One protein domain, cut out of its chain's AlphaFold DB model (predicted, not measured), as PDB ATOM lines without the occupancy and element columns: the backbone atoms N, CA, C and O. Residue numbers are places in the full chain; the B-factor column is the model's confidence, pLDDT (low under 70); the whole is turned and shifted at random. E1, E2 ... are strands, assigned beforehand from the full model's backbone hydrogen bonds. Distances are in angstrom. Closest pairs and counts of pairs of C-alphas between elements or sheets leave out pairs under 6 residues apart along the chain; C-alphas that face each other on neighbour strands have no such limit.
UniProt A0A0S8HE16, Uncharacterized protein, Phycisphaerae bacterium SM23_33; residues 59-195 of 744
ATOM      1  N   TYR A  59      -4.556  23.908  34.362       95.75
ATOM      2  CA  TYR A  59      -5.392  22.845  34.907       95.75
ATOM      3  C   TYR A  59      -4.641  21.529  35.094       95.75
ATOM      4  O   TYR A  59      -3.736  21.175  34.322       95.75
ATOM      5  N   ARG A  60      -5.108  20.764  36.082       92.69
ATOM      6  CA  ARG A  60      -4.731  19.380  36.364       92.69
ATOM      7  C   ARG A  60      -5.827  18.675  37.160       92.69
ATOM      8  O   ARG A  60      -6.550  19.314  37.917       92.69
ATOM      9  N   PHE A  61      -5.882  17.351  37.042       93.00
ATOM     10  CA  PHE A  61      -6.800  16.522  37.816       93.00
ATOM     11  C   PHE A  61      -6.073  15.391  38.541       93.00
ATOM     12  O   PHE A  61      -5.105  14.819  38.030       93.00
ATOM     13  N   LEU A  62      -6.553  15.056  39.733       91.00
ATOM     14  CA  LEU A  62      -6.149  13.881  40.491       91.00
ATOM     15  C   LEU A  62      -7.383  12.989  40.668       91.00
ATOM     16  O   LEU A  62      -8.376  13.429  41.235       91.00
ATOM     17  N   ALA A  63      -7.338  11.761  40.168       90.62
ATOM     18  CA  ALA A  63      -8.423  10.794  40.282       90.62
ATOM     19  C   ALA A  63      -8.143   9.819  41.429       90.62
ATOM     20  O   ALA A  63      -7.077   9.206  41.465       90.62
ATOM     21  N   PHE A  64      -9.093   9.645  42.340       88.50
ATOM     22  CA  PHE A  64      -8.969   8.814  43.533       88.50
ATOM     23  C   PHE A  64      -9.984   7.666  43.554       88.50
ATOM     24  O   PHE A  64     -11.062   7.743  42.957       88.50
ATOM     25  N   GLY A  65      -9.635   6.604  44.282       84.38
ATOM     26  CA  GLY A  65     -10.500   5.456  44.538       84.38
ATOM     27  C   GLY A  65     -10.420   4.345  43.479       84.38
ATOM     28  O   GLY A  65      -9.720   4.469  42.462       84.38
ATOM     29  N   PRO A  66     -11.146   3.234  43.692       77.62
ATOM     30  CA  PRO A  66     -11.009   2.008  42.905       77.62
ATOM     31  C   PRO A  66     -11.427   2.173  41.443       77.62
ATOM     32  O   PRO A  66     -10.814   1.557  40.573       77.62
ATOM     33  N   ASP A  67     -12.380   3.063  41.171       82.88
ATOM     34  CA  ASP A  67     -12.863   3.389  39.823       82.88
ATOM     35  C   ASP A  67     -12.352   4.751  39.328       82.88
ATOM     36  O   ASP A  67     -12.658   5.158  38.212       82.88
ATOM     37  N   GLY A  68     -11.558   5.461  40.144       83.06
ATOM     38  CA  GLY A  68     -11.088   6.818  39.843       83.06
ATOM     39  C   GLY A  68     -12.214   7.853  39.740       83.06
ATOM     40  O   GLY A  68     -12.066   8.828  39.011       83.06
ATOM     41  N   GLY A  69     -13.348   7.612  40.409       84.81
ATOM     42  CA  GLY A  69     -14.545   8.453  40.328       84.81
ATOM     43  C   GLY A  69     -14.475   9.744  41.146       84.81
ATOM     44  O   GLY A  69     -15.166  10.698  40.809       84.81
ATOM     45  N   SER A  70     -13.635   9.805  42.184       90.50
ATOM     46  CA  SER A  70     -13.440  11.028  42.969       90.50
ATOM     47  C   SER A  70     -12.335  11.867  42.353       90.50
ATOM     48  O   SER A  70     -11.168  11.471  42.373       90.50
ATOM     49  N   ILE A  71     -12.693  13.018  41.797       92.50
ATOM     50  CA  ILE A  71     -11.768  13.873  41.064       92.50
ATOM     51  C   ILE A  71     -11.472  15.120  41.888       92.50
ATOM     52  O   ILE A  71     -12.356  15.922  42.141       92.50
ATOM     53  N   VAL A  72     -10.207  15.314  42.247       93.44
ATOM     54  CA  VAL A  72      -9.719  16.582  42.792       93.44
ATOM     55  C   VAL A  72      -9.159  17.400  41.640       93.44
ATOM     56  O   VAL A  72      -8.143  17.042  41.031       93.44
ATOM     57  N   ALA A  73      -9.824  18.505  41.330       95.31
ATOM     58  CA  ALA A  73      -9.315  19.488  40.392       95.31
ATOM     59  C   ALA A  73      -8.282  20.403  41.052       95.31
ATOM     60  O   ALA A  73      -8.429  20.839  42.192       95.31
ATOM     61  N   MET A  74      -7.236  20.728  40.298       95.06
ATOM     62  CA  MET A  74      -6.242  21.722  40.677       95.06
ATOM     63  C   MET A  74      -6.116  22.753  39.563       95.06
ATOM     64  O   MET A  74      -5.969  22.390  38.390       95.06
ATOM     65  N   VAL A  75      -6.140  24.033  39.929       96.12
ATOM     66  CA  VAL A  75      -5.971  25.139  38.982       96.12
ATOM     67  C   VAL A  75      -4.954  26.127  39.513       96.12
ATOM     68  O   VAL A  75      -5.070  26.603  40.637       96.12
ATOM     69  N   ILE A  76      -3.957  26.445  38.701       94.31
ATOM     70  CA  ILE A  76      -2.986  27.492  38.994       94.31
ATOM     71  C   ILE A  76      -3.382  28.757  38.222       94.31
ATOM     72  O   ILE A  76      -3.678  28.685  37.028       94.31
ATOM     73  N   ASP A  77      -3.357  29.902  38.901       95.88
ATOM     74  CA  ASP A  77      -3.758  31.211  38.376       95.88
ATOM     75  C   ASP A  77      -2.711  32.301  38.679       95.88
ATOM     76  O   ASP A  77      -1.809  32.124  39.506       95.88
ATOM     77  N   GLU A  78      -2.843  33.436  37.991       95.00
ATOM     78  CA  GLU A  78      -2.019  34.637  38.129       95.00
ATOM     79  C   GLU A  78      -2.888  35.780  38.673       95.00
ATOM     80  O   GLU A  78      -3.587  36.455  37.918       95.00
ATOM     81  N   SER A  79      -2.846  36.028  39.982       93.06
ATOM     82  CA  SER A  79      -3.668  37.040  40.658       93.06
ATOM     83  C   SER A  79      -3.407  38.466  40.167       93.06
ATOM     84  O   SER A  79      -4.306  39.305  40.194       93.06
ATOM     85  N   GLY A  80      -2.196  38.729  39.660       91.69
ATOM     86  CA  GLY A  80      -1.812  39.985  39.011       91.69
ATOM     87  C   GLY A  80      -2.224  40.103  37.535       91.69
ATOM     88  O   GLY A  80      -1.886  41.101  36.894       91.69
ATOM     89  N   GLY A  81      -2.918  39.102  36.987       91.50
ATOM     90  CA  GLY A  81      -3.299  39.004  35.579       91.50
ATOM     91  C   GLY A  81      -2.294  38.233  34.714       91.50
ATOM     92  O   GLY A  81      -1.174  37.936  35.128       91.50
ATOM     93  N   THR A  82      -2.706  37.922  33.483       93.69
ATOM     94  CA  THR A  82      -1.965  37.070  32.537       93.69
ATOM     95  C   THR A  82      -0.518  37.525  32.303       93.69
ATOM     96  O   THR A  82      -0.268  38.670  31.920       93.69
ATOM     97  N   GLY A  83       0.440  36.609  32.445       90.56
ATOM     98  CA  GLY A  83       1.874  36.821  32.226       90.56
ATOM     99  C   GLY A  83       2.648  37.413  33.413       90.56
ATOM    100  O   GLY A  83       3.867  37.587  33.315       90.56
ATOM    101  N   ARG A  84       1.995  37.724  34.539       92.75
ATOM    102  CA  ARG A  84       2.659  38.223  35.760       92.75
ATOM    103  C   ARG A  84       3.322  37.125  36.589       92.75
ATOM    104  O   ARG A  84       4.115  37.439  37.476       92.75
ATOM    105  N   GLY A  85       3.086  35.871  36.237       90.88
ATOM    106  CA  GLY A  85       3.546  34.708  36.965       90.88
ATOM    107  C   GLY A  85       2.456  34.193  37.892       90.88
ATOM    108  O   GLY A  85       1.666  34.950  38.450       90.88
ATOM    109  N   VAL A  86       2.431  32.879  38.045       91.31
ATOM    110  CA  VAL A  86       1.459  32.170  38.857       91.31
ATOM    111  C   VAL A  86       1.762  32.334  40.337       91.31
ATOM    112  O   VAL A  86       2.893  32.127  40.779       91.31
ATOM    113  N   ASP A  87       0.748  32.719  41.094       91.81
ATOM    114  CA  ASP A  87       0.836  33.044  42.519       91.81
ATOM    115  C   ASP A  87      -0.404  32.597  43.307       91.81
ATOM    116  O   ASP A  87      -0.512  32.878  44.502       91.81
ATOM    117  N   VAL A  88      -1.329  31.870  42.676       93.44
ATOM    118  CA  VAL A  88      -2.500  31.287  43.335       93.44
ATOM    119  C   VAL A  88      -2.690  29.846  42.881       93.44
ATOM    120  O   VAL A  88      -2.646  29.546  41.688       93.44
ATOM    121  N   LEU A  89      -2.939  28.956  43.840       93.81
ATOM    122  CA  LEU A  89      -3.367  27.581  43.620       93.81
ATOM    123  C   LEU A  89      -4.791  27.403  44.150       93.81
ATOM    124  O   LEU A  89      -5.052  27.668  45.321       93.81
ATOM    125  N   TYR A  90      -5.684  26.906  43.306       95.81
ATOM    126  CA  TYR A  90      -7.003  26.411  43.677       95.81
ATOM    127  C   TYR A  90      -6.969  24.881  43.744       95.81
ATOM    128  O   TYR A  90      -6.434  24.249  42.826       95.81
ATOM    129  N   VAL A  91      -7.517  24.286  44.805       94.25
ATOM    130  CA  VAL A  91      -7.605  22.825  44.979       94.25
ATOM    131  C   VAL A  91      -8.983  22.441  45.502       94.25
ATOM    132  O   VAL A  91      -9.339  22.864  46.594       94.25
ATOM    133  N   ASP A  92      -9.685  21.592  44.758       94.62
ATOM    134  CA  ASP A  92     -10.986  21.016  45.119       94.62
ATOM    135  C   ASP A  92     -10.787  19.945  46.204       94.62
ATOM    136  O   ASP A  92     -10.482  18.785  45.923       94.62
ATOM    137  N   LEU A  93     -10.819  20.351  47.472       90.62
ATOM    138  CA  LEU A  93     -10.385  19.506  48.589       90.62
ATOM    139  C   LEU A  93     -11.440  18.488  49.021       90.62
ATOM    140  O   LEU A  93     -11.106  17.546  49.745       90.62
ATOM    141  N   ASN A  94     -12.691  18.675  48.614       91.38
ATOM    142  CA  ASN A  94     -13.808  17.775  48.890       91.38
ATOM    143  C   ASN A  94     -14.280  17.002  47.644       91.38
ATOM    144  O   ASN A  94     -15.185  16.182  47.777       91.38
ATOM    145  N   ALA A  95     -13.632  17.194  46.489       91.12
ATOM    146  CA  ALA A  95     -13.937  16.535  45.219       91.12
ATOM    147  C   ALA A  95     -15.396  16.749  44.762       91.12
ATOM    148  O   ALA A  95     -16.017  15.838  44.207       91.12
ATOM    149  N   ASP A  96     -15.958  17.934  45.026       93.62
ATOM    150  CA  ASP A  96     -17.340  18.292  44.680       93.62
ATOM    151  C   ASP A  96     -17.468  19.034  43.336       93.62
ATOM    152  O   ASP A  96     -18.579  19.374  42.914       93.62
ATOM    153  N   HIS A  97     -16.347  19.228  42.633       93.81
ATOM    154  CA  HIS A  97     -16.234  19.964  41.378       93.81
ATOM    155  C   HIS A  97     -16.534  21.477  41.493       93.81
ATOM    156  O   HIS A  97     -16.864  22.109  40.477       93.81
ATOM    157  N   ASP A  98     -16.394  22.090  42.676       95.88
ATOM    158  CA  ASP A  98     -16.638  23.516  42.934       95.88
ATOM    159  C   ASP A  98     -15.459  24.256  43.591       95.88
ATOM    160  O   ASP A  98     -15.416  24.471  44.796       95.88
ATOM    161  N   LEU A  99     -14.596  24.840  42.754       96.12
ATOM    162  CA  LEU A  99     -13.432  25.635  43.172       96.12
ATOM    163  C   LEU A  99     -13.768  27.054  43.676       96.12
ATOM    164  O   LEU A  99     -12.868  27.887  43.829       96.12
ATOM    165  N   THR A 100     -15.048  27.406  43.849       96.12
ATOM    166  CA  THR A 100     -15.441  28.770  44.261       96.12
ATOM    167  C   THR A 100     -15.309  29.015  45.761       96.12
ATOM    168  O   THR A 100     -15.419  30.160  46.210       96.12
ATOM    169  N   GLN A 101     -15.048  27.973  46.550       94.94
ATOM    170  CA  GLN A 101     -14.975  28.087  47.997       94.94
ATOM    171  C   GLN A 101     -13.698  28.827  48.445       94.94
ATOM    172  O   GLN A 101     -12.592  28.481  48.029       94.94
ATOM    173  N   PRO A 102     -13.784  29.798  49.379       92.06
ATOM    174  CA  PRO A 102     -12.600  30.513  49.867       92.06
ATOM    175  C   PRO A 102     -11.533  29.606  50.494       92.06
ATOM    176  O   PRO A 102     -10.350  29.938  50.458       92.06
ATOM    177  N   SER A 103     -11.937  28.463  51.063       91.38
ATOM    178  CA  SER A 103     -11.020  27.522  51.724       91.38
ATOM    179  C   SER A 103     -10.154  26.699  50.764       91.38
ATOM    180  O   SER A 103      -9.257  25.987  51.211       91.38
ATOM    181  N   GLU A 104     -10.407  26.825  49.463       93.62
ATOM    182  CA  GLU A 104      -9.731  26.102  48.387       93.62
ATOM    183  C   GLU A 104      -8.742  26.969  47.616       93.62
ATOM    184  O   GLU A 104      -8.049  26.480  46.729       93.62
ATOM    185  N   ARG A 105      -8.653  28.256  47.966       94.81
ATOM    186  CA  ARG A 105      -7.758  29.228  47.348       94.81
ATOM    187  C   ARG A 105      -6.526  29.456  48.219       94.81
ATOM    188  O   ARG A 105      -6.612  30.026  49.305       94.81
ATOM    189  N   PHE A 106      -5.357  29.121  47.690       92.31
ATOM    190  CA  PHE A 106      -4.072  29.227  48.375       92.31
ATOM    191  C   PHE A 106      -3.161  30.212  47.640       92.31
ATOM    192  O   PHE A 106      -2.748  29.964  46.510       92.31
ATOM    193  N   ALA A 107      -2.854  31.347  48.272       89.62
ATOM    194  CA  ALA A 107      -1.930  32.334  47.720       89.62
ATOM    195  C   ALA A 107      -0.472  31.944  48.004       89.62
ATOM    196  O   ALA A 107      -0.128  31.534  49.115       89.62
ATOM    197  N   LEU A 108       0.391  32.105  47.006       83.00
ATOM    198  CA  LEU A 108       1.827  31.895  47.114       83.00
ATOM    199  C   LEU A 108       2.508  33.137  47.684       83.00
ATOM    200  O   LEU A 108       2.050  34.265  47.523       83.00
ATOM    201  N   LYS A 109       3.675  32.937  48.302       82.69
ATOM    202  CA  LYS A 109       4.506  34.054  48.777       82.69
ATOM    203  C   LYS A 109       5.164  34.840  47.639       82.69
ATOM    204  O   LYS A 109       5.593  35.970  47.854       82.69
ATOM    205  N   LYS A 110       5.302  34.231  46.459       83.94
ATOM    206  CA  LYS A 110       5.976  34.798  45.290       83.94
ATOM    207  C   LYS A 110       5.355  34.244  44.007       83.94
ATOM    208  O   LYS A 110       4.947  33.087  43.985       83.94
ATOM    209  N   ALA A 111       5.324  35.065  42.960       87.25
ATOM    210  CA  ALA A 111       4.901  34.656  41.625       87.25
ATOM    211  C   ALA A 111       5.996  33.863  40.888       87.25
ATOM    212  O   ALA A 111       7.183  34.202  40.968       87.25
ATOM    213  N   TYR A 112       5.593  32.843  40.127       86.00
ATOM    214  CA  TYR A 112       6.476  31.964  39.350       86.00
ATOM    215  C   TYR A 112       6.110  31.960  37.874       86.00
ATOM    216  O   TYR A 112       4.944  32.008  37.520       86.00
ATOM    217  N   GLN A 113       7.091  31.865  36.981       89.94
ATOM    218  CA  GLN A 113       6.814  31.773  35.546       89.94
ATOM    219  C   GLN A 113       6.694  30.298  35.131       89.94
ATOM    220  O   GLN A 113       7.689  29.571  35.228       89.94
ATOM    221  N   PRO A 114       5.516  29.823  34.676       89.56
ATOM    222  CA  PRO A 114       5.377  28.460  34.178       89.56
ATOM    223  C   PRO A 114       6.282  28.242  32.967       89.56
ATOM    224  O   PRO A 114       6.294  29.031  32.020       89.56
ATOM    225  N   ARG A 115       7.030  27.140  32.957       89.81
ATOM    226  CA  ARG A 115       7.906  26.796  31.834       89.81
ATOM    227  C   ARG A 115       7.177  25.858  30.883       89.81
ATOM    228  O   ARG A 115       6.766  24.774  31.278       89.81
ATOM    229  N   LYS A 116       7.047  26.240  29.617       89.06
ATOM    230  CA  LYS A 116       6.468  25.363  28.592       89.06
ATOM    231  C   LYS A 116       7.382  24.156  28.334       89.06
ATOM    232  O   LYS A 116       8.598  24.315  28.210       89.06
ATOM    233  N   LEU A 117       6.806  22.959  28.255       82.44
ATOM    234  CA  LEU A 117       7.512  21.743  27.848       82.44
ATOM    235  C   LEU A 117       7.786  21.779  26.338       82.44
ATOM    236  O   LEU A 117       6.962  22.264  25.565       82.44
ATOM    237  N   SER A 118       8.937  21.253  25.911       75.62
ATOM    238  CA  SER A 118       9.407  21.337  24.516       75.62
ATOM    239  C   SER A 118       8.482  20.672  23.493       75.62
ATOM    240  O   SER A 118       8.498  21.052  22.327       75.62
ATOM    241  N   ASP A 119       7.656  19.714  23.927       71.25
ATOM    242  CA  ASP A 119       6.962  18.783  23.030       71.25
ATOM    243  C   ASP A 119       5.424  18.922  23.058       71.25
ATOM    244  O   ASP A 119       4.725  17.973  22.704       71.25
ATOM    245  N   GLY A 120       4.847  20.050  23.500       77.44
ATOM    246  CA  GLY A 120       3.382  20.177  23.492       77.44
ATOM    247  C   GLY A 120       2.767  21.376  24.226       77.44
ATOM    248  O   GLY A 120       3.465  22.326  24.581       77.44
ATOM    249  N   PRO A 121       1.438  21.347  24.460       84.38
ATOM    250  CA  PRO A 121       0.682  22.405  25.141       84.38
ATOM    251  C   PRO A 121       0.766  22.309  26.676       84.38
ATOM    252  O   PRO A 121      -0.133  22.769  27.378       84.38
ATOM    253  N   LEU A 122       1.804  21.650  27.198       87.25
ATOM    254  CA  LEU A 122       1.959  21.383  28.622       87.25
ATOM    255  C   LEU A 122       2.994  22.323  29.243       87.25
ATOM    256  O   LEU A 122       3.999  22.668  28.621       87.25
ATOM    257  N   TYR A 123       2.755  22.693  30.493       88.62
ATOM    258  CA  TYR A 123       3.590  23.592  31.282       88.62
ATOM    259  C   TYR A 123       4.089  22.874  32.526       88.62
ATOM    260  O   TYR A 123       3.379  22.054  33.092       88.62
ATOM    261  N   THR A 124       5.289  23.204  32.980       86.12
ATOM    262  CA  THR A 124       5.816  22.784  34.274       86.12
ATOM    263  C   THR A 124       5.803  23.961  35.229       86.12
ATOM    264  O   THR A 124       6.314  25.033  34.889       86.12
ATOM    265  N   CYS A 125       5.302  23.737  36.436       81.69
ATOM    266  CA  CYS A 125       5.425  24.681  37.534       81.69
ATOM    267  C   CYS A 125       6.082  23.961  38.724       81.69
ATOM    268  O   CYS A 125       5.434  23.086  39.306       81.69
ATOM    269  N   PRO A 126       7.373  24.214  39.019       74.06
ATOM    270  CA  PRO A 126       8.039  23.606  40.165       74.06
ATOM    271  C   PRO A 126       7.406  24.145  41.448       74.06
ATOM    272  O   PRO A 126       7.285  25.355  41.630       74.06
ATOM    273  N   LEU A 127       6.963  23.234  42.311       69.31
ATOM    274  CA  LEU A 127       6.262  23.592  43.540       69.31
ATOM    275  C   LEU A 127       7.258  23.870  44.680       69.31
ATOM    276  O   LEU A 127       6.861  24.443  45.692       69.31
ATOM    277  N   THR A 128       8.529  23.449  44.580       62.12
ATOM    278  CA  THR A 128       9.550  23.610  45.645       62.12
ATOM    279  C   THR A 128       9.758  25.034  46.098       62.12
ATOM    280  O   THR A 128      10.034  25.277  47.273       62.12
ATOM    281  N   ASP A 129       9.530  25.983  45.207       65.00
ATOM    282  CA  ASP A 129       9.710  27.383  45.526       65.00
ATOM    283  C   ASP A 129       8.471  28.007  46.216       65.00
ATOM    284  O   ASP A 129       8.483  29.179  46.586       65.00
ATOM    285  N   TRP A 130       7.396  27.239  46.433       69.81
ATOM    286  CA  TRP A 130       6.110  27.733  46.953       69.81
ATOM    287  C   TRP A 130       6.041  27.782  48.493       69.81
ATOM    288  O   TRP A 130       5.098  28.342  49.056       69.81
ATOM    289  N   GLY A 131       7.059  27.258  49.191       64.06
ATOM    290  CA  GLY A 131       7.185  27.265  50.656       64.06
ATOM    291  C   GLY A 131       6.978  25.897  51.328       64.06
ATOM    292  O   GLY A 131       6.686  24.895  50.681       64.06
ATOM    293  N   VAL A 132       7.158  25.847  52.659       66.44
ATOM    294  CA  VAL A 132       7.229  24.587  53.434       66.44
ATOM    295  C   VAL A 132       5.892  23.833  53.480       66.44
ATOM    296  O   VAL A 132       5.892  22.610  53.380       66.44
ATOM    297  N   THR A 133       4.752  24.527  53.559       76.06
ATOM    298  CA  THR A 133       3.403  23.929  53.499       76.06
ATOM    299  C   THR A 133       2.427  24.947  52.913       76.06
ATOM    300  O   THR A 133       2.247  26.015  53.494       76.06
ATOM    301  N   LEU A 134       1.825  24.631  51.765       79.69
ATOM    302  CA  LEU A 134       0.848  25.477  51.074       79.69
ATOM    303  C   LEU A 134      -0.585  25.012  51.338       79.69
ATOM    304  O   LEU A 134      -1.434  25.816  51.709       79.69
ATOM    305  N   VAL A 135      -0.835  23.710  51.187       83.75
ATOM    306  CA  VAL A 135      -2.124  23.093  51.509       83.75
ATOM    307  C   VAL A 135      -1.915  22.200  52.729       83.75
ATOM    308  O   VAL A 135      -1.159  21.226  52.632       83.75
ATOM    309  N   PRO A 136      -2.536  22.513  53.881       85.25
ATOM    310  CA  PRO A 136      -2.409  21.691  55.074       85.25
ATOM    311  C   PRO A 136      -3.001  20.304  54.825       85.25
ATOM    312  O   PRO A 136      -3.940  20.142  54.048       85.25
ATOM    313  N   ARG A 137      -2.462  19.301  55.519       86.75
ATOM    314  CA  ARG A 137      -2.918  17.916  55.399       86.75
ATOM    315  C   ARG A 137      -4.409  17.796  55.717       86.75
ATOM    316  O   ARG A 137      -4.826  18.083  56.838       86.75
ATOM    317  N   ARG A 138      -5.192  17.322  54.748       88.81
ATOM    318  CA  ARG A 138      -6.633  17.070  54.873       88.81
ATOM    319  C   ARG A 138      -7.006  15.680  54.395       88.81
ATOM    320  O   ARG A 138      -6.411  15.168  53.457       88.81
ATOM    321  N   LYS A 139      -8.010  15.086  55.036       88.94
ATOM    322  CA  LYS A 139      -8.651  13.866  54.546       88.94
ATOM    323  C   LYS A 139      -9.548  14.223  53.362       88.94
ATOM    324  O   LYS A 139     -10.347  15.144  53.493       88.94
ATOM    325  N   LEU A 140      -9.398  13.515  52.247       88.25
ATOM    326  CA  LEU A 140     -10.307  13.606  51.108       88.25
ATOM    327  C   LEU A 140     -11.519  12.699  51.351       88.25
ATOM    328  O   LEU A 140     -11.361  11.589  51.870       88.25
ATOM    329  N   ASP A 141     -12.706  13.152  50.950       85.56
ATOM    330  CA  ASP A 141     -13.946  12.374  51.039       85.56
ATOM    331  C   ASP A 141     -14.095  11.447  49.822       85.56
ATOM    332  O   ASP A 141     -14.910  11.643  48.925       85.56
ATOM    333  N   VAL A 142     -13.202  10.460  49.742       84.38
ATOM    334  CA  VAL A 142     -13.168   9.481  48.651       84.38
ATOM    335  C   VAL A 142     -13.793   8.176  49.149       84.38
ATOM    336  O   VAL A 142     -13.279   7.604  50.116       84.38
ATOM    337  N   PRO A 143     -14.846   7.652  48.497       83.75
ATOM    338  CA  PRO A 143     -15.417   6.358  48.829       83.75
ATOM    339  C   PRO A 143     -14.484   5.244  48.337       83.75
ATOM    340  O   PRO A 143     -14.605   4.741  47.220       83.75
ATOM    341  N   ASP A 144     -13.538   4.851  49.184       83.06
ATOM    342  CA  ASP A 144     -12.682   3.688  48.967       83.06
ATOM    343  C   ASP A 144     -12.771   2.748  50.184       83.06
ATOM    344  O   ASP A 144     -12.488   3.155  51.313       83.06
ATOM    345  N   PRO A 145     -13.179   1.477  49.995       80.94
ATOM    346  CA  PRO A 145     -13.344   0.541  51.107       80.94
ATOM    347  C   PRO A 145     -12.014   0.159  51.776       80.94
ATOM    348  O   PRO A 145     -12.009  -0.351  52.898       80.94
ATOM    349  N   LYS A 146     -10.885   0.371  51.094       77.38
ATOM    350  CA  LYS A 146      -9.546  -0.029  51.534       77.38
ATOM    351  C   LYS A 146      -8.721   1.152  52.024       77.38
ATOM    352  O   LYS A 146      -7.913   0.962  52.932       77.38
ATOM    353  N   PHE A 147      -8.901   2.338  51.442       80.56
ATOM    354  CA  PHE A 147      -8.005   3.471  51.664       80.56
ATOM    355  C   PHE A 147      -8.710   4.742  52.149       80.56
ATOM    356  O   PHE A 147      -9.704   5.193  51.598       80.56
ATOM    357  N   GLU A 148      -8.113   5.388  53.140       84.94
ATOM    358  CA  GLU A 148      -8.298   6.801  53.436       84.94
ATOM    359  C   GLU A 148      -7.199   7.606  52.741       84.94
ATOM    360  O   GLU A 148      -6.014   7.274  52.838       84.94
ATOM    361  N   TYR A 149      -7.572   8.699  52.084       86.44
ATOM    362  CA  TYR A 149      -6.627   9.568  51.391       86.44
ATOM    363  C   TYR A 149      -6.421  10.852  52.182       86.44
ATOM    364  O   TYR A 149      -7.371  11.550  52.524       86.44
ATOM    365  N   LEU A 150      -5.166  11.171  52.469       87.75
ATOM    366  CA  LEU A 150      -4.727  12.407  53.095       87.75
ATOM    367  C   LEU A 150      -3.948  13.210  52.055       87.75
ATOM    368  O   LEU A 150      -2.891  12.780  51.607       87.75
ATOM    369  N   PHE A 151      -4.449  14.377  51.686       90.06
ATOM    370  CA  PHE A 151      -3.838  15.264  50.711       90.06
ATOM    371  C   PHE A 151      -3.146  16.439  51.406       90.06
ATOM    372  O   PHE A 151      -3.730  17.069  52.288       90.06
ATOM    373  N   SER A 152      -1.920  16.757  51.005       88.38
ATOM    374  CA  SER A 152      -1.266  18.037  51.297       88.38
ATOM    375  C   SER A 152      -0.412  18.503  50.123       88.38
ATOM    376  O   SER A 152      -0.041  17.730  49.240       88.38
ATOM    377  N   VAL A 153      -0.069  19.789  50.136       85.81
ATOM    378  CA  VAL A 153       0.957  20.363  49.263       85.81
ATOM    379  C   VAL A 153       2.007  20.985  50.169       85.81
ATOM    380  O   VAL A 153       1.741  21.997  50.820       85.81
ATOM    381  N   GLU A 154       3.179  20.365  50.264       83.62
ATOM    382  CA  GLU A 154       4.232  20.750  51.207       83.62
ATOM    383  C   GLU A 154       5.620  20.646  50.586       83.62
ATOM    384  O   GLU A 154       5.919  19.682  49.894       83.62
ATOM    385  N   SER A 155       6.477  21.639  50.839       76.06
ATOM    386  CA  SER A 155       7.897  21.649  50.459       76.06
ATOM    387  C   SER A 155       8.152  21.326  48.979       76.06
ATOM    388  O   SER A 155       9.163  20.719  48.644       76.06
ATOM    389  N   GLY A 156       7.221  21.696  48.096       71.00
ATOM    390  CA  GLY A 156       7.266  21.366  46.670       71.00
ATOM    391  C   GLY A 156       6.743  20.014  46.237       71.00
ATOM    392  O   GLY A 156       6.930  19.607  45.092       71.00
ATOM    393  N   PHE A 157       6.049  19.320  47.122       75.25
ATOM    394  CA  PHE A 157       5.467  18.019  46.854       75.25
ATOM    395  C   PHE A 157       3.952  18.116  46.911       75.25
ATOM    396  O   PHE A 157       3.397  18.744  47.812       75.25
ATOM    397  N   ILE A 158       3.287  17.436  45.978       79.06
ATOM    398  CA  ILE A 158       1.917  16.988  46.211       79.06
ATOM    399  C   ILE A 158       2.058  15.688  46.994       79.06
ATOM    400  O   ILE A 158       2.571  14.688  46.480       79.06
ATOM    401  N   LEU A 159       1.658  15.719  48.257       80.31
ATOM    402  CA  LEU A 159       1.668  14.555  49.116       80.31
ATOM    403  C   LEU A 159       0.268  13.953  49.139       80.31
ATOM    404  O   LEU A 159      -0.693  14.582  49.576       80.31
ATOM    405  N   VAL A 160       0.175  12.701  48.713       81.56
ATOM    406  CA  VAL A 160      -1.017  11.881  48.906       81.56
ATOM    407  C   VAL A 160      -0.624  10.758  49.844       81.56
ATOM    408  O   VAL A 160       0.065   9.821  49.462       81.56
ATOM    409  N   GLN A 161      -1.021  10.843  51.102       80.94
ATOM    410  CA  GLN A 161      -0.856   9.741  52.030       80.94
ATOM    411  C   GLN A 161      -2.087   8.835  51.980       80.94
ATOM    412  O   GLN A 161      -3.194   9.271  52.267       80.94
ATOM    413  N   THR A 162      -1.892   7.565  51.643       75.81
ATOM    414  CA  THR A 162      -2.948   6.548  51.691       75.81
ATOM    415  C   THR A 162      -2.828   5.768  52.991       75.81
ATOM    416  O   THR A 162      -1.812   5.110  53.222       75.81
ATOM    417  N   THR A 163      -3.841   5.832  53.843       75.19
ATOM    418  CA  THR A 163      -3.937   5.063  55.090       75.19
ATOM    419  C   THR A 163      -4.940   3.938  54.888       75.19
ATOM    420  O   THR A 163      -5.946   4.147  54.227       75.19
ATOM    421  N   LEU A 164      -4.688   2.738  55.400       70.25
ATOM    422  CA  LEU A 164      -5.705   1.689  55.382       70.25
ATOM    423  C   LEU A 164      -6.880   2.098  56.279       70.25
ATOM    424  O   LEU A 164      -6.679   2.707  57.331       70.25
ATOM    425  N   THR A 165      -8.102   1.758  55.877       72.94
ATOM    426  CA  THR A 165      -9.328   2.084  56.631       72.94
ATOM    427  C   THR A 165      -9.358   1.454  58.026       72.94
ATOM    428  O   THR A 165      -9.934   2.027  58.950       72.94
ATOM    429  N   ASP A 166      -8.662   0.332  58.227       72.19
ATOM    430  CA  ASP A 166      -8.461  -0.298  59.541       72.19
ATOM    431  C   ASP A 166      -7.427   0.426  60.429       72.19
ATOM    432  O   ASP A 166      -7.171   0.007  61.560       72.19
ATOM    433  N   LYS A 167      -6.829   1.517  59.925       63.72
ATOM    434  CA  LYS A 167      -5.783   2.333  60.560       63.72
ATOM    435  C   LYS A 167      -4.555   1.546  61.004       63.72
ATOM    436  O   LYS A 167      -3.727   2.074  61.745       63.72
ATOM    437  N   SER A 168      -4.394   0.314  60.526       60.16
ATOM    438  CA  SER A 168      -3.210  -0.485  60.816       60.16
ATOM    439  C   SER A 168      -1.955   0.148  60.215       60.16
ATOM    440  O   SER A 168      -0.856  -0.118  60.700       60.16
ATOM    441  N   TRP A 169      -2.108   0.994  59.180       56.78
ATOM    442  CA  TRP A 169      -0.990   1.466  58.369       56.78
ATOM    443  C   TRP A 169      -1.274   2.711  57.521       56.78
ATOM    444  O   TRP A 169      -2.386   2.875  57.031       56.78
ATOM    445  N   GLY A 170      -0.244   3.526  57.247       56.59
ATOM    446  CA  GLY A 170      -0.309   4.627  56.278       56.59
ATOM    447  C   GLY A 170       0.974   4.827  55.472       56.59
ATOM    448  O   GLY A 170       2.075   4.801  56.017       56.59
ATOM    449  N   PHE A 171       0.824   5.033  54.164       63.81
ATOM    450  CA  PHE A 171       1.902   5.260  53.204       63.81
ATOM    451  C   PHE A 171       1.890   6.720  52.753       63.81
ATOM    452  O   PHE A 171       0.956   7.115  52.058       63.81
ATOM    453  N   PRO A 172       2.899   7.540  53.082       59.38
ATOM    454  CA  PRO A 172       3.058   8.825  52.423       59.38
ATOM    455  C   PRO A 172       3.585   8.592  51.002       59.38
ATOM    456  O   PRO A 172       4.750   8.242  50.815       59.38
ATOM    457  N   MET A 173       2.749   8.795  49.985       63.06
ATOM    458  CA  MET A 173       3.232   8.895  48.611       63.06
ATOM    459  C   MET A 173       3.634  10.339  48.347       63.06
ATOM    460  O   MET A 173       2.812  11.258  48.374       63.06
ATOM    461  N   ARG A 174       4.930  10.532  48.106       62.50
ATOM    462  CA  ARG A 174       5.485  11.812  47.671       62.50
ATOM    463  C   ARG A 174       5.500  11.841  46.157       62.50
ATOM    464  O   ARG A 174       6.316  11.173  45.533       62.50
ATOM    465  N   VAL A 175       4.622  12.632  45.561       62.19
ATOM    466  CA  VAL A 175       4.701  12.904  44.127       62.19
ATOM    467  C   VAL A 175       5.564  14.159  43.975       62.19
ATOM    468  O   VAL A 175       5.252  15.209  44.539       62.19
ATOM    469  N   ALA A 176       6.704  14.031  43.299       57.66
ATOM    470  CA  ALA A 176       7.858  14.901  43.497       57.66
ATOM    471  C   ALA A 176       8.304  15.680  42.258       57.66
ATOM    472  O   ALA A 176       8.623  15.095  41.234       57.66
ATOM    473  N   ASP A 177       8.351  17.002  42.439       51.59
ATOM    474  CA  ASP A 177       9.175  18.103  41.905       51.59
ATOM    475  C   ASP A 177       9.778  18.125  40.482       51.59
ATOM    476  O   ASP A 177      10.331  19.140  40.067       51.59
ATOM    477  N   GLY A 178       9.611  17.104  39.646       54.41
ATOM    478  CA  GLY A 178      10.150  17.097  38.281       54.41
ATOM    479  C   GLY A 178       9.429  18.016  37.282       54.41
ATOM    480  O   GLY A 178       9.586  17.833  36.074       54.41
ATOM    481  N   GLY A 179       8.617  18.972  37.742       63.09
ATOM    482  CA  GLY A 179       7.864  19.870  36.868       63.09
ATOM    483  C   GLY A 179       6.618  19.209  36.289       63.09
ATOM    484  O   GLY A 179       6.481  19.044  35.081       63.09
ATOM    485  N   PHE A 180       5.710  18.813  37.166       74.56
ATOM    486  CA  PHE A 180       4.388  18.315  36.822       74.56
ATOM    487  C   PHE A 180       3.749  19.021  35.615       74.56
ATOM    488  O   PHE A 180       3.678  20.249  35.638       74.56
ATOM    489  N   PRO A 181       3.271  18.290  34.585       85.75
ATOM    490  CA  PRO A 181       2.584  18.913  33.470       85.75
ATOM    491  C   PRO A 181       1.254  19.514  33.925       85.75
ATOM    492  O   PRO A 181       0.490  18.889  34.661       85.75
ATOM    493  N   TRP A 182       0.973  20.705  33.433       91.19
ATOM    494  CA  TRP A 182      -0.300  21.405  33.519       91.19
ATOM    495  C   TRP A 182      -0.738  21.773  32.106       91.19
ATOM    496  O   TRP A 182       0.114  21.908  31.227       91.19
ATOM    497  N   SER A 183      -2.035  21.952  31.867       93.62
ATOM    498  CA  SER A 183      -2.534  22.396  30.560       93.62
ATOM    499  C   SER A 183      -3.389  23.648  30.685       93.62
ATOM    500  O   SER A 183      -4.167  23.758  31.622       93.62
ATOM    501  N   GLU A 184      -3.287  24.556  29.717       95.06
ATOM    502  CA  GLU A 184      -4.244  25.666  29.558       95.06
ATOM    503  C   GLU A 184      -5.599  25.176  29.026       95.06
ATOM    504  O   GLU A 184      -6.628  25.816  29.216       95.06
ATOM    505  N   ASP A 185      -5.611  24.013  28.369       94.19
ATOM    506  CA  ASP A 185      -6.827  23.364  27.901       94.19
ATOM    507  C   ASP A 185      -7.314  22.394  28.976       94.19
ATOM    508  O   ASP A 185      -6.784  21.291  29.130       94.19
ATOM    509  N   ARG A 186      -8.360  22.796  29.705       94.62
ATOM    510  CA  ARG A 186      -9.004  21.968  30.733       94.62
ATOM    511  C   ARG A 186      -9.315  20.556  30.233       94.62
ATOM    512  O   ARG A 186      -9.134  19.609  30.987       94.62
ATOM    513  N   GLN A 187      -9.746  20.388  28.979       92.25
ATOM    514  CA  GLN A 187     -10.097  19.076  28.419       92.25
ATOM    515  C   GLN A 187      -8.881  18.209  28.082       92.25
ATOM    516  O   GLN A 187      -9.023  17.002  27.915       92.25
ATOM    517  N   LYS A 188      -7.687  18.797  27.999       89.88
ATOM    518  CA  LYS A 188      -6.412  18.090  27.798       89.88
ATOM    519  C   LYS A 188      -5.531  18.113  29.044       89.88
ATOM    520  O   LYS A 188      -4.355  17.752  28.977       89.88
ATOM    521  N   ALA A 189      -6.074  18.571  30.168       91.38
ATOM    522  CA  ALA A 189      -5.344  18.635  31.413       91.38
ATOM    523  C   ALA A 189      -4.980  17.220  31.885       91.38
ATOM    524  O   ALA A 189      -5.847  16.332  31.876       91.38
ATOM    525  N   PRO A 190      -3.720  17.019  32.305       89.12
ATOM    526  CA  PRO A 190      -3.231  15.709  32.680       89.12
ATOM    527  C   PRO A 190      -3.914  15.214  33.948       89.12
ATOM    528  O   PRO A 190      -4.167  15.991  34.878       89.12
ATOM    529  N   VAL A 191      -4.160  13.907  33.987       87.12
ATOM    530  CA  VAL A 191      -4.757  13.239  35.148       87.12
ATOM    531  C   VAL A 191      -3.748  12.312  35.819       87.12
ATOM    532  O   VAL A 191      -3.152  11.456  35.166       87.12
ATOM    533  N   VAL A 192      -3.566  12.463  37.134       84.19
ATOM    534  CA  VAL A 192      -2.830  11.511  37.984       84.19
ATOM    535  C   VAL A 192      -3.846  10.626  38.700       84.19
ATOM    536  O   VAL A 192      -4.762  11.155  39.316       84.19
ATOM    537  N   ARG A 193      -3.695   9.300  38.673       83.56
ATOM    538  CA  ARG A 193      -4.611   8.392  39.379       83.56
ATOM    539  C   ARG A 193      -3.973   7.790  40.629       83.56
ATOM    540  O   ARG A 193      -2.868   7.258  40.555       83.56
ATOM    541  N   PHE A 194      -4.715   7.790  41.732       81.56
ATOM    542  CA  PHE A 194      -4.352   7.211  43.020       81.56
ATOM    543  C   PHE A 194      -5.390   6.172  43.468       81.56
ATOM    544  O   PHE A 194      -6.561   6.493  43.660       81.56
ATOM    545  N   GLY A 195      -4.956   4.930  43.690       72.69
ATOM    546  CA  GLY A 195      -5.844   3.813  44.041       72.69
ATOM    547  C   GLY A 195      -6.232   2.921  42.854       72.69
ATOM    548  O   GLY A 195      -5.807   3.140  41.719       72.69
TER     549      GLY A 195
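Overview. This is residues 59 to 195 of the 744 residues of an uncharacterized protein of Phycisphaerae bacterium SM23_33 (UniProt A0A0S8HE16). Two strongly twisted sheets sit face to face as a sandwich, E4, E3, E2, E1 and E11 in one and E6, E7, E8 and E9 in the other, with their strands nearly in line. A small pair, E5 and E10, lies near the start of E1, and the edge strands E4 and E6 come near each other along one side, while E11 and E9 stay apart. The printed part has 137 residues with no named helix and eleven named strands, E1 to E11 in chain order; its class is all strand. The five-strand sheet, in the order E4, E3, E2, E1, E11, is mixed; the four-strand sheet, E6, E7, E8, E9, is antiparallel. The whole is compact, with a radius of gyration of the C-alphas of 14.8 A, yet elongated, spanning 47 by 29 by 29 A.

Along the chain. In the five-strand sheet, E1 is residues 59 to 64, beginning at C-alpha 59 (-5.392, 22.845, 34.907). E2 is residues 70 to 77, 22.9 A long; E3, residues 86 to 91; E4, residues 105 to 112, 16.6 A with a bend of 89 degrees at residue 109; and E11, residues 191 to 194, ending at C-alpha 194 (-4.352, 7.211, 43.020). In the four-strand sheet, E6 is residues 133 to 140, 17.3 A; E7, residues 147 to 154, 21.2 A; E8, residues 157 to 164, 21.5 A; and E9, residues 170 to 176, 18.3 A. The short strands are E5, residues 122 to 124, and E10, residues 181 to 183.

Arrangement. E1 to E4 form a meander, each strand the antiparallel neighbour of the one before; E6 to E9 form another. N 62 and O 72 are 2.9 A apart between E1 and E2, N 90 and O 75 2.8 A between E2 and E3, and N 106 and O 89 2.8 A between E3 and E4. E11 is parallel to E1, with N 194 and O 63 2.8 A apart. In the sandwich, the facing parts are 10.4 A centre to centre and their best planes 19 degrees apart. The closest C-alphas of E4 and E6, Phe 106 and Leu 134, are 6.7 A apart. N 151 and O 138 are 2.8 A apart between E6 and E7, N 161 and O 150 2.7 A between E7 and E8, and N 173 and O 160 2.9 A between E8 and E9. E5 and E10 are antiparallel, with N 182 and O 123 2.8 A apart. The closest C-alphas of E1 and E10, Tyr 59 and Ser 183, are 5.2 A apart.

Size, cuts and confidence. The C-alphas farthest apart, Gly 83 and Ser 168, are 47.3 A from each other. The printed part has no cut. The link from E3 to E4, residues 92 to 104, is long. The mean pLDDT of the printed part is 83.5; residues 127 to 132 and 167 to 179 are under 70.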